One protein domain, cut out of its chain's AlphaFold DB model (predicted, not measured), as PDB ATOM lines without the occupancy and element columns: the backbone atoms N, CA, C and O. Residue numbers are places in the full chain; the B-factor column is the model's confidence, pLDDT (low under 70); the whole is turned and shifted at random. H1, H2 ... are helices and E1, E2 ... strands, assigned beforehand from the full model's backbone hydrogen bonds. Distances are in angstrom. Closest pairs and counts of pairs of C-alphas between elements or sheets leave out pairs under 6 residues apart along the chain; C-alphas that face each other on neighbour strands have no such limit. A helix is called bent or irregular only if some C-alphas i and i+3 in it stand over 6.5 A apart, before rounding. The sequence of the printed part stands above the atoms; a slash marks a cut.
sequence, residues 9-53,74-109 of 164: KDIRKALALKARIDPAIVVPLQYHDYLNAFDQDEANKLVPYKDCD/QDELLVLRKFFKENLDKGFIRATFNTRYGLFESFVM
ATOM      1  N   LYS A   9      -1.749  33.452  30.211       86.75
ATOM      2  CA  LYS A   9      -2.643  33.032  31.298       86.75
ATOM      3  C   LYS A   9      -2.784  31.510  31.358       86.75
ATOM      4  O   LYS A   9      -2.683  30.942  32.442       86.75
ATOM      5  N   ASP A  10      -2.962  30.864  30.210       86.00
ATOM      6  CA  ASP A  10      -3.109  29.412  30.095       86.00
ATOM      7  C   ASP A  10      -1.798  28.694  30.410       86.00
ATOM      8  O   ASP A  10      -1.802  27.718  31.152       86.00
ATOM      9  N   ILE A  11      -0.667  29.226  29.939       85.31
ATOM     10  CA  ILE A  11       0.671  28.712  30.256       85.31
ATOM     11  C   ILE A  11       0.917  28.770  31.764       85.31
ATOM     12  O   ILE A  11       1.268  27.763  32.379       85.31
ATOM     13  N   ARG A  12       0.680  29.927  32.397       88.81
ATOM     14  CA  ARG A  12       0.833  30.074  33.854       88.81
ATOM     15  C   ARG A  12      -0.092  29.125  34.609       88.81
ATOM     16  O   ARG A  12       0.343  28.499  35.572       88.81
ATOM     17  N   LYS A  13      -1.337  28.974  34.153       88.62
ATOM     18  CA  LYS A  13      -2.307  28.029  34.721       88.62
ATOM     19  C   LYS A  13      -1.845  26.576  34.576       88.62
ATOM     20  O   LYS A  13      -2.012  25.800  35.510       88.62
ATOM     21  N   ALA A  14      -1.261  26.206  33.440       85.81
ATOM     22  CA  ALA A  14      -0.746  24.863  33.191       85.81
ATOM     23  C   ALA A  14       0.504  24.562  34.031       85.81
ATOM     24  O   ALA A  14       0.666  23.446  34.523       85.81
ATOM     25  N   LEU A  15       1.378  25.551  34.234       88.00
ATOM     26  CA  LEU A  15       2.586  25.408  35.050       88.00
ATOM     27  C   LEU A  15       2.302  25.439  36.554       88.00
ATOM     28  O   LEU A  15       3.035  24.787  37.299       88.00
ATOM     29  N   ALA A  16       1.227  26.100  36.992       89.94
ATOM     30  CA  ALA A  16       0.824  26.140  38.392       89.94
ATOM     31  C   ALA A  16       0.678  24.733  39.001       89.94
ATOM     32  O   ALA A  16       0.266  23.769  38.342       89.94
ATOM     33  N   LEU A  17       1.030  24.616  40.282       84.50
ATOM     34  CA  LEU A  17       0.772  23.409  41.059       84.50
ATOM     35  C   LEU A  17      -0.736  23.294  41.290       84.50
ATOM     36  O   LEU A  17      -1.370  24.233  41.772       84.50
ATOM     37  N   LYS A  18      -1.313  22.144  40.943       82.81
ATOM     38  CA  LYS A  18      -2.698  21.834  41.296       82.81
ATOM     39  C   LYS A  18      -2.708  21.326  42.732       82.81
ATOM     40  O   LYS A  18      -2.026  20.352  43.039       82.81
ATOM     41  N   ALA A  19      -3.449  22.002  43.605       84.25
ATOM     42  CA  ALA A  19      -3.650  21.529  44.966       84.25
ATOM     43  C   ALA A  19      -4.429  20.210  44.928       84.25
ATOM     44  O   ALA A  19      -5.459  20.116  44.260       84.25
ATOM     45  N   ARG A  20      -3.927  19.199  45.638       84.44
ATOM     46  CA  ARG A  20      -4.670  17.962  45.859       84.44
ATOM     47  C   ARG A  20      -5.794  18.260  46.847       84.44
ATOM     48  O   ARG A  20      -5.536  18.789  47.926       84.44
ATOM     49  N   ILE A  21      -7.024  17.955  46.455       89.19
ATOM     50  CA  ILE A  21      -8.211  18.126  47.293       89.19
ATOM     51  C   ILE A  21      -8.620  16.738  47.766       89.19
ATOM     52  O   ILE A  21      -8.765  15.840  46.941       89.19
ATOM     53  N   ASP A  22      -8.783  16.565  49.077       91.06
ATOM     54  CA  ASP A  22      -9.355  15.339  49.629       91.06
ATOM     55  C   ASP A  22     -10.838  15.252  49.216       91.06
ATOM     56  O   ASP A  22     -11.619  16.147  49.576       91.06
ATOM     57  N   PRO A  23     -11.248  14.209  48.468       92.50
ATOM     58  CA  PRO A  23     -12.631  14.051  48.043       92.50
ATOM     59  C   PRO A  23     -13.625  14.051  49.207       92.50
ATOM     60  O   PRO A  23     -14.742  14.536  49.036       92.50
ATOM     61  N   ALA A  24     -13.235  13.599  50.405       93.56
ATOM     62  CA  ALA A  24     -14.119  13.558  51.571       93.56
ATOM     63  C   ALA A  24     -14.594  14.952  52.028       93.56
ATOM     64  O   ALA A  24     -15.640  15.063  52.669       93.56
ATOM     65  N   ILE A  25     -13.859  16.014  51.671       93.62
ATOM     66  CA  ILE A  25     -14.205  17.409  51.987       93.62
ATOM     67  C   ILE A  25     -15.314  17.930  51.061       93.62
ATOM     68  O   ILE A  25     -16.156  18.722  51.483       93.62
ATOM     69  N   VAL A  26     -15.304  17.515  49.794       93.31
ATOM     70  CA  VAL A  26     -16.195  18.051  48.751       93.31
ATOM     71  C   VAL A  26     -17.413  17.158  48.540       93.31
ATOM     72  O   VAL A  26     -18.519  17.646  48.300       93.31
ATOM     73  N   VAL A  27     -17.226  15.842  48.626       94.44
ATOM     74  CA  VAL A  27     -18.272  14.856  48.374       94.44
ATOM     75  C   VAL A  27     -19.208  14.782  49.587       94.44
ATOM     76  O   VAL A  27     -18.744  14.585  50.712       94.44
ATOM     77  N   PRO A  28     -20.537  14.895  49.398       95.19
ATOM     78  CA  PRO A  28     -21.493  14.748  50.489       95.19
ATOM     79  C   PRO A  28     -21.382  13.399  51.213       95.19
ATOM     80  O   PRO A  28     -21.242  12.361  50.562       95.19
ATOM     81  N   LEU A  29     -21.559  13.408  52.542       95.00
ATOM     82  CA  LEU A  29     -21.391  12.238  53.423       95.00
ATOM     83  C   LEU A  29     -22.123  10.983  52.917       95.00
ATOM     84  O   LEU A  29     -21.604   9.875  52.994       95.00
ATOM     85  N   GLN A  30     -23.319  11.138  52.342       93.44
ATOM     86  CA  GLN A  30     -24.100  10.006  51.838       93.44
ATOM     87  C   GLN A  30     -23.447   9.219  50.686       93.44
ATOM     88  O   GLN A  30     -23.945   8.137  50.365       93.44
ATOM     89  N   TYR A  31     -22.399   9.754  50.052       95.56
ATOM     90  CA  TYR A  31     -21.664   9.137  48.944       95.56
ATOM     91  C   TYR A  31     -20.225   8.760  49.320       95.56
ATOM     92  O   TYR A  31     -19.449   8.401  48.439       95.56
ATOM     93  N   HIS A  32     -19.862   8.805  50.607       95.25
ATOM     94  CA  HIS A  32     -18.500   8.492  51.056       95.25
ATOM     95  C   HIS A  32     -18.080   7.034  50.804       95.25
ATOM     96  O   HIS A  32     -16.893   6.747  50.692       95.25
ATOM     97  N   ASP A  33     -19.035   6.125  50.593       95.31
ATOM     98  CA  ASP A  33     -18.747   4.749  50.156       95.31
ATOM     99  C   ASP A  33     -18.105   4.682  48.750       95.31
ATOM    100  O   ASP A  33     -17.577   3.642  48.369       95.31
ATOM    101  N   TYR A  34     -18.165   5.775  47.976       95.12
ATOM    102  CA  TYR A  34     -17.712   5.876  46.582       95.12
ATOM    103  C   TYR A  34     -16.592   6.913  46.401       95.12
ATOM    104  O   TYR A  34     -16.421   7.455  45.310       95.12
ATOM    105  N   LEU A  35     -15.836   7.248  47.459       94.06
ATOM    106  CA  LEU A  35     -14.758   8.250  47.369       94.06
ATOM    107  C   LEU A  35     -13.678   7.876  46.349       94.06
ATOM    108  O   LEU A  35     -13.072   8.768  45.764       94.06
ATOM    109  N   ASN A  36     -13.485   6.581  46.089       92.69
ATOM    110  CA  ASN A  36     -12.573   6.079  45.062       92.69
ATOM    111  C   ASN A  36     -12.898   6.627  43.660       92.69
ATOM    112  O   ASN A  36     -11.978   6.940  42.915       92.69
ATOM    113  N   ALA A  37     -14.178   6.812  43.320       90.94
ATOM    114  CA  ALA A  37     -14.592   7.378  42.033       90.94
ATOM    115  C   ALA A  37     -14.207   8.862  41.875       90.94
ATOM    116  O   ALA A  37     -14.190   9.390  40.765       90.94
ATOM    117  N   PHE A  38     -13.896   9.540  42.984       92.50
ATOM    118  CA  PHE A  38     -13.483  10.942  43.021       92.50
ATOM    119  C   PHE A  38     -11.994  11.109  43.359       92.50
ATOM    120  O   PHE A  38     -11.505  12.238  43.412       92.50
ATOM    121  N   ASP A  39     -11.276  10.011  43.611       91.69
ATOM    122  CA  ASP A  39      -9.869  10.049  43.980       91.69
ATOM    123  C   ASP A  39      -8.976  10.163  42.739       91.69
ATOM    124  O   ASP A  39      -9.114   9.445  41.745       91.69
ATOM    125  N   GLN A  40      -8.034  11.103  42.800       89.12
ATOM    126  CA  GLN A  40      -7.164  11.400  41.671       89.12
ATOM    127  C   GLN A  40      -6.126  10.298  41.416       89.12
ATOM    128  O   GLN A  40      -5.723  10.116  40.268       89.12
ATOM    129  N   ASP A  41      -5.675   9.579  42.445       89.88
ATOM    130  CA  ASP A  41      -4.717   8.487  42.277       89.88
ATOM    131  C   ASP A  41      -5.397   7.272  41.656       89.88
ATOM    132  O   ASP A  41      -4.818   6.663  40.760       89.88
ATOM    133  N   GLU A  42      -6.635   6.963  42.055       90.81
ATOM    134  CA  GLU A  42      -7.450   5.947  41.379       90.81
ATOM    135  C   GLU A  42      -7.668   6.301  39.902       90.81
ATOM    136  O   GLU A  42      -7.441   5.464  39.031       90.81
ATOM    137  N   ALA A  43      -7.994   7.562  39.597       88.56
ATOM    138  CA  ALA A  43      -8.150   8.036  38.218       88.56
ATOM    139  C   ALA A  43      -6.843   8.013  37.398       88.56
ATOM    140  O   ALA A  43      -6.878   7.964  36.169       88.56
ATOM    141  N   ASN A  44      -5.679   8.062  38.054       90.38
ATOM    142  CA  ASN A  44      -4.373   7.981  37.394       90.38
ATOM    143  C   ASN A  44      -3.933   6.537  37.102       90.38
ATOM    144  O   ASN A  44      -2.878   6.344  36.497       90.38
ATOM    145  N   LYS A  45      -4.696   5.520  37.517       91.00
ATOM    146  CA  LYS A  45      -4.383   4.122  37.211       91.00
ATOM    147  C   LYS A  45      -4.870   3.766  35.814       91.00
ATOM    148  O   LYS A  45      -6.003   4.052  35.435       91.00
ATOM    149  N   LEU A  46      -4.017   3.084  35.057       87.00
ATOM    150  CA  LEU A  46      -4.425   2.496  33.790       87.00
ATOM    151  C   LEU A  46      -5.384   1.334  34.029       87.00
ATOM    152  O   LEU A  46      -5.097   0.415  34.800       87.00
ATOM    153  N   VAL A  47      -6.509   1.363  33.324       84.75
ATOM    154  CA  VAL A  47      -7.405   0.213  33.244       84.75
ATOM    155  C   VAL A  47      -6.802  -0.853  32.321       84.75
ATOM    156  O   VAL A  47      -6.114  -0.507  31.358       84.75
ATOM    157  N   PRO A  48      -7.045  -2.150  32.579       85.62
ATOM    158  CA  PRO A  48      -6.656  -3.207  31.654       85.62
ATOM    159  C   PRO A  48      -7.317  -3.026  30.286       85.62
ATOM    160  O   PRO A  48      -8.438  -2.517  30.210       85.62
ATOM    161  N   TYR A  49      -6.637  -3.510  29.244       83.44
ATOM    162  CA  TYR A  49      -7.142  -3.523  27.872       83.44
ATOM    163  C   TYR A  49      -8.501  -4.225  27.773       83.44
ATOM    164  O   TYR A  49      -8.731  -5.250  28.427       83.44
ATOM    165  N   LYS A  50      -9.391  -3.679  26.942       81.56
ATOM    166  CA  LYS A  50     -10.717  -4.234  26.655       81.56
ATOM    167  C   LYS A  50     -10.981  -4.236  25.155       81.56
ATOM    168  O   LYS A  50     -10.529  -3.365  24.423       81.56
ATOM    169  N   ASP A  51     -11.846  -5.145  24.718       76.81
ATOM    170  CA  ASP A  51     -12.251  -5.243  23.307       76.81
ATOM    171  C   ASP A  51     -13.012  -4.000  22.800       76.81
ATOM    172  O   ASP A  51     -13.173  -3.809  21.599       76.81
ATOM    173  N   CYS A  52     -13.490  -3.145  23.709       77.81
ATOM    174  CA  CYS A  52     -14.147  -1.876  23.391       77.81
ATOM    175  C   CYS A  52     -13.190  -0.672  23.344       77.81
ATOM    176  O   CYS A  52     -13.661   0.470  23.319       77.81
ATOM    177  N   ASP A  53     -11.877  -0.894  23.419       85.00
ATOM    178  CA  ASP A  53     -10.893   0.186  23.382       85.00
ATOM    179  C   ASP A  53     -10.864   0.872  22.010       85.00
ATOM    180  O   ASP A  53     -11.238   0.315  20.976       85.00
ATOM    181  N   GLN A  74       9.881  28.916  24.386       85.06
ATOM    182  CA  GLN A  74      10.446  28.291  25.597       85.06
ATOM    183  C   GLN A  74       9.375  28.006  26.660       85.06
ATOM    184  O   GLN A  74       9.400  26.947  27.284       85.06
ATOM    185  N   ASP A  75       8.413  28.911  26.820       87.12
ATOM    186  CA  ASP A  75       7.329  28.784  27.794       87.12
ATOM    187  C   ASP A  75       6.379  27.624  27.455       87.12
ATOM    188  O   ASP A  75       6.057  26.798  28.311       87.12
ATOM    189  N   GLU A  76       5.978  27.502  26.188       84.50
ATOM    190  CA  GLU A  76       5.171  26.372  25.717       84.50
ATOM    191  C   GLU A  76       5.950  25.051  25.789       84.50
ATOM    192  O   GLU A  76       5.387  24.012  26.140       84.50
ATOM    193  N   LEU A  77       7.261  25.081  25.528       86.00
ATOM    194  CA  LEU A  77       8.124  23.912  25.662       86.00
ATOM    195  C   LEU A  77       8.201  23.429  27.118       86.00
ATOM    196  O   LEU A  77       8.243  22.222  27.355       86.00
ATOM    197  N   LEU A  78       8.199  24.338  28.097       88.88
ATOM    198  CA  LEU A  78       8.141  23.975  29.517       88.88
ATOM    199  C   LEU A  78       6.819  23.285  29.868       88.88
ATOM    200  O   LEU A  78       6.836  22.264  30.556       88.88
ATOM    201  N   VAL A  79       5.692  23.790  29.357       88.81
ATOM    202  CA  VAL A  79       4.376  23.152  29.532       88.81
ATOM    203  C   VAL A  79       4.366  21.757  28.914       88.81
ATOM    204  O   VAL A  79       3.960  20.796  29.565       88.81
ATOM    205  N   LEU A  80       4.872  21.623  27.687       87.00
ATOM    206  CA  LEU A  80       4.934  20.347  26.981       87.00
ATOM    207  C   LEU A  80       5.825  19.330  27.712       87.00
ATOM    208  O   LEU A  80       5.450  18.171  27.873       87.00
ATOM    209  N   ARG A  81       6.988  19.760  28.216       88.69
ATOM    210  CA  ARG A  81       7.876  18.907  29.026       88.69
ATOM    211  C   ARG A  81       7.215  18.455  30.321       88.69
ATOM    212  O   ARG A  81       7.344  17.286  30.677       88.69
ATOM    213  N   LYS A  82       6.515  19.360  31.013       90.50
ATOM    214  CA  LYS A  82       5.741  19.028  32.216       90.50
ATOM    215  C   LYS A  82       4.687  17.967  31.896       90.50
ATOM    216  O   LYS A  82       4.636  16.952  32.579       90.50
ATOM    217  N   PHE A  83       3.929  18.159  30.815       89.12
ATOM    218  CA  PHE A  83       2.930  17.199  30.351       89.12
ATOM    219  C   PHE A  83       3.538  15.818  30.073       89.12
ATOM    220  O   PHE A  83       3.036  14.819  30.583       89.12
ATOM    221  N   PHE A  84       4.628  15.741  29.300       88.62
ATOM    222  CA  PHE A  84       5.266  14.457  29.004       88.62
ATOM    223  C   PHE A  84       5.769  13.767  30.264       88.62
ATOM    224  O   PHE A  84       5.523  12.578  30.433       88.62
ATOM    225  N   LYS A  85       6.420  14.508  31.165       90.62
ATOM    226  CA  LYS A  85       6.895  13.956  32.434       90.62
ATOM    227  C   LYS A  85       5.747  13.358  33.249       90.62
ATOM    228  O   LYS A  85       5.817  12.196  33.616       90.62
ATOM    229  N   GLU A  86       4.665  14.108  33.449       90.38
ATOM    230  CA  GLU A  86       3.508  13.634  34.217       90.38
ATOM    231  C   GLU A  86       2.853  12.390  33.600       90.38
ATOM    232  O   GLU A  86       2.448  11.488  34.327       90.38
ATOM    233  N   ASN A  87       2.739  12.313  32.270       90.69
ATOM    234  CA  ASN A  87       2.111  11.164  31.611       90.69
ATOM    235  C   ASN A  87       3.041   9.946  31.513       90.69
ATOM    236  O   ASN A  87       2.548   8.820  31.522       90.69
ATOM    237  N   LEU A  88       4.360  10.155  31.448       90.56
ATOM    238  CA  LEU A  88       5.351   9.083  31.564       90.56
ATOM    239  C   LEU A  88       5.350   8.498  32.978       90.56
ATOM    240  O   LEU A  88       5.294   7.282  33.123       90.56
ATOM    241  N   ASP A  89       5.338   9.354  34.005       90.94
ATOM    242  CA  ASP A  89       5.312   8.934  35.412       90.94
ATOM    243  C   ASP A  89       4.032   8.134  35.737       90.94
ATOM    244  O   ASP A  89       4.075   7.175  36.503       90.94
ATOM    245  N   LYS A  90       2.898   8.479  35.108       90.44
ATOM    246  CA  LYS A  90       1.628   7.727  35.204       90.44
ATOM    247  C   LYS A  90       1.578   6.460  34.342       90.44
ATOM    248  O   LYS A  90       0.646   5.673  34.470       90.44
ATOM    249  N   GLY A  91       2.519   6.285  33.416       90.56
ATOM    250  CA  GLY A  91       2.502   5.206  32.424       90.56
ATOM    251  C   GLY A  91       1.474   5.379  31.298       90.56
ATOM    252  O   GLY A  91       1.352   4.497  30.455       90.56
ATOM    253  N   PHE A  92       0.760   6.508  31.239       90.81
ATOM    254  CA  PHE A  92      -0.236   6.802  30.197       90.81
ATOM    255  C   PHE A  92       0.372   6.871  28.799       90.81
ATOM    256  O   PHE A  92      -0.314   6.601  27.814       90.81
ATOM    257  N   ILE A  93       1.656   7.215  28.716       89.88
ATOM    258  CA  ILE A  93       2.432   7.173  27.482       89.88
ATOM    259  C   ILE A  93       3.737   6.410  27.695       89.88
ATOM    260  O   ILE A  93       4.291   6.388  28.795       89.88
ATOM    261  N   ARG A  94       4.272   5.842  26.615       88.25
ATOM    262  CA  ARG A  94       5.588   5.195  26.576       88.25
ATOM    263  C   ARG A  94       6.403   5.723  25.405       88.25
ATOM    264  O   ARG A  94       5.873   5.936  24.318       88.25
ATOM    265  N   ALA A  95       7.700   5.921  25.622       80.38
ATOM    266  CA  ALA A  95       8.617   6.318  24.561       80.38
ATOM    267  C   ALA A  95       8.804   5.177  23.546       80.38
ATOM    268  O   ALA A  95       9.074   4.038  23.927       80.38
ATOM    269  N   THR A  96       8.691   5.493  22.258       74.44
ATOM    270  CA  THR A  96       9.025   4.611  21.137       74.44
ATOM    271  C   THR A  96      10.283   5.118  20.422       74.44
ATOM    272  O   THR A  96      10.777   6.224  20.659       74.44
ATOM    273  N   PHE A  97      10.874   4.281  19.570       52.06
ATOM    274  CA  PHE A  97      12.171   4.563  18.954       52.06
ATOM    275  C   PHE A  97      12.042   5.582  17.799       52.06
ATOM    276  O   PHE A  97      11.787   5.173  16.672       52.06
ATOM    277  N   ASN A  98      12.206   6.893  18.059       46.12
ATOM    278  CA  ASN A  98      13.058   7.830  17.283       46.12
ATOM    279  C   ASN A  98      12.837   9.338  17.575       46.12
ATOM    280  O   ASN A  98      11.718   9.823  17.719       46.12
ATOM    281  N   THR A  99      13.946  10.085  17.447       45.22
ATOM    282  CA  THR A  99      14.133  11.558  17.342       45.22
ATOM    283  C   THR A  99      14.178  12.417  18.620       45.22
ATOM    284  O   THR A  99      13.832  11.978  19.710       45.22
ATOM    285  N   ARG A 100      14.673  13.665  18.465       48.75
ATOM    286  CA  ARG A 100      15.124  14.627  19.505       48.75
ATOM    287  C   ARG A 100      14.135  14.936  20.642       48.75
ATOM    288  O   ARG A 100      14.577  15.446  21.667       48.75
ATOM    289  N   TYR A 101      12.850  14.628  20.476       53.91
ATOM    290  CA  TYR A 101      11.821  14.752  21.520       53.91
ATOM    291  C   TYR A 101      10.961  13.486  21.688       53.91
ATOM    292  O   TYR A 101      10.034  13.507  22.486       53.91
ATOM    293  N   GLY A 102      11.299  12.395  20.992       59.62
ATOM    294  CA  GLY A 102      10.615  11.103  21.052       59.62
ATOM    295  C   GLY A 102       9.344  11.015  20.203       59.62
ATOM    296  O   GLY A 102       8.595  11.977  20.055       59.62
ATOM    297  N   LEU A 103       9.096   9.824  19.662       72.69
ATOM    298  CA  LEU A 103       7.751   9.358  19.347       72.69
ATOM    299  C   LEU A 103       7.202   8.702  20.623       72.69
ATOM    300  O   LEU A 103       7.948   8.038  21.342       72.69
ATOM    301  N   PHE A 104       5.923   8.907  20.928       77.00
ATOM    302  CA  PHE A 104       5.274   8.293  22.087       77.00
ATOM    303  C   PHE A 104       4.057   7.499  21.637       77.00
ATOM    304  O   PHE A 104       3.295   7.942  20.780       77.00
ATOM    305  N   GLU A 105       3.879   6.335  22.239       84.00
ATOM    306  CA  GLU A 105       2.649   5.556  22.168       84.00
ATOM    307  C   GLU A 105       1.796   5.900  23.391       84.00
ATOM    308  O   GLU A 105       2.323   5.977  24.503       84.00
ATOM    309  N   SER A 106       0.499   6.136  23.186       86.38
ATOM    310  CA  SER A 106      -0.455   6.439  24.257       86.38
ATOM    311  C   SER A 106      -1.313   5.220  24.567       86.38
ATOM    312  O   SER A 106      -1.850   4.602  23.654       86.38
ATOM    313  N   PHE A 107      -1.486   4.925  25.854       88.88
ATOM    314  CA  PHE A 107      -2.391   3.892  26.377       88.88
ATOM    315  C   PHE A 107      -3.738   4.461  26.829       88.88
ATOM    316  O   PHE A 107      -4.620   3.727  27.262       88.88
ATOM    317  N   VAL A 108      -3.896   5.781  26.728       89.44
ATOM    318  CA  VAL A 108      -5.153   6.488  26.965       89.44
ATOM    319  C   VAL A 108      -5.633   7.142  25.675       89.44
ATOM    320  O   VAL A 108      -4.836   7.503  24.801       89.44
ATOM    321  N   MET A 109      -6.947   7.322  25.560       89.00
ATOM    322  CA  MET A 109      -7.553   8.028  24.436       89.00
ATOM    323  C   MET A 109      -7.152   9.509  24.478       89.00
ATOM    324  O   MET A 109      -7.474  10.219  25.429       89.00
TER     325      MET A 109
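AT A GLANCE: This is residues 9 to 53 and 74 to 109 of the 164 residues of the protein "Retrotransposon nucleocapsid protein" of Marssonina brunnea f. sp. multigermtubi (strain MB_m1) (UniProt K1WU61). Two loose groups of parts lie side by side in a flat, open outline: the long helix H5, with H1 packed near its first end and the strand hairpin E1 E2 near its last, and, away from these, a small group of short helices, H2, H3 and H4. An extended link joins H1 to the second group. The printed part has 81 residues with five named helices and then two named strands, H1 H2 H3 H4 H5 E1 E2; the class is mostly helix and the sheet is antiparallel. The whole is loose, with a radius of gyration of the C-alphas of 16.5 A, and spans 51 by 40 by 18 A.

IN THESE COORDINATES: H1, residues 9 to 15, begins at C-alpha 9 (-2.643, 33.032, 31.298) and is 10.0 A long. H2 is residues 23 to 26, H3 residues 29 to 38, 13.1 A, and H4 residues 40 to 43. H3 is irregular: C-alphas 33 and 36 are 8.1 A apart. H5, residues 74 to 89, runs 22.3 A from C-alpha 74 (10.446, 28.291, 25.597). E1 is residues 93 to 96; E2, residues 103 to 106, ends at C-alpha 106 (-0.455, 6.439, 24.257).

HOW THE PARTS SIT: H1 touches H5, through residues 75 to 82 of H5 alone, closest at the C-alphas of Leu 15 and Val 79, 6.2 A; they run the same way at a steep tilt of 39 degrees. H2 touches H3, closest at the C-alphas of Pro 23 and Phe 38, 6.0 A. H3 and H4 are close but not clearly touching, with the C-alphas of Asn 36 and Glu 42 closest at 6.3 A. H3 and H5 are apart. The closest C-alphas of H5 and E1, Asn 87 and Ile 93, are 5.8 A apart. E1 and E2 form an antiparallel hairpin, with N 94 and O 105 at 2.9 A and N 96 and O 103 at 2.8 A, within hydrogen-bond range. Every O i to N i+4 pair is within range in H1 and H5; in H3 0 of 6 are, beside 5 of 7 O i to N i+3 pairs, and H2 and H4 are too short for an i+4 pair.

THE WHOLE: The two C-alphas farthest apart, Gln 30 and Thr 99, are 51.5 A apart. Residues 54 to 73 are not printed; C-alphas 53 and 74 are 35.4 A apart across this cut. Of the links that are printed whole, none is long. The model's mean pLDDT over the printed part is 85.5, with residues 97 to 102 under 70.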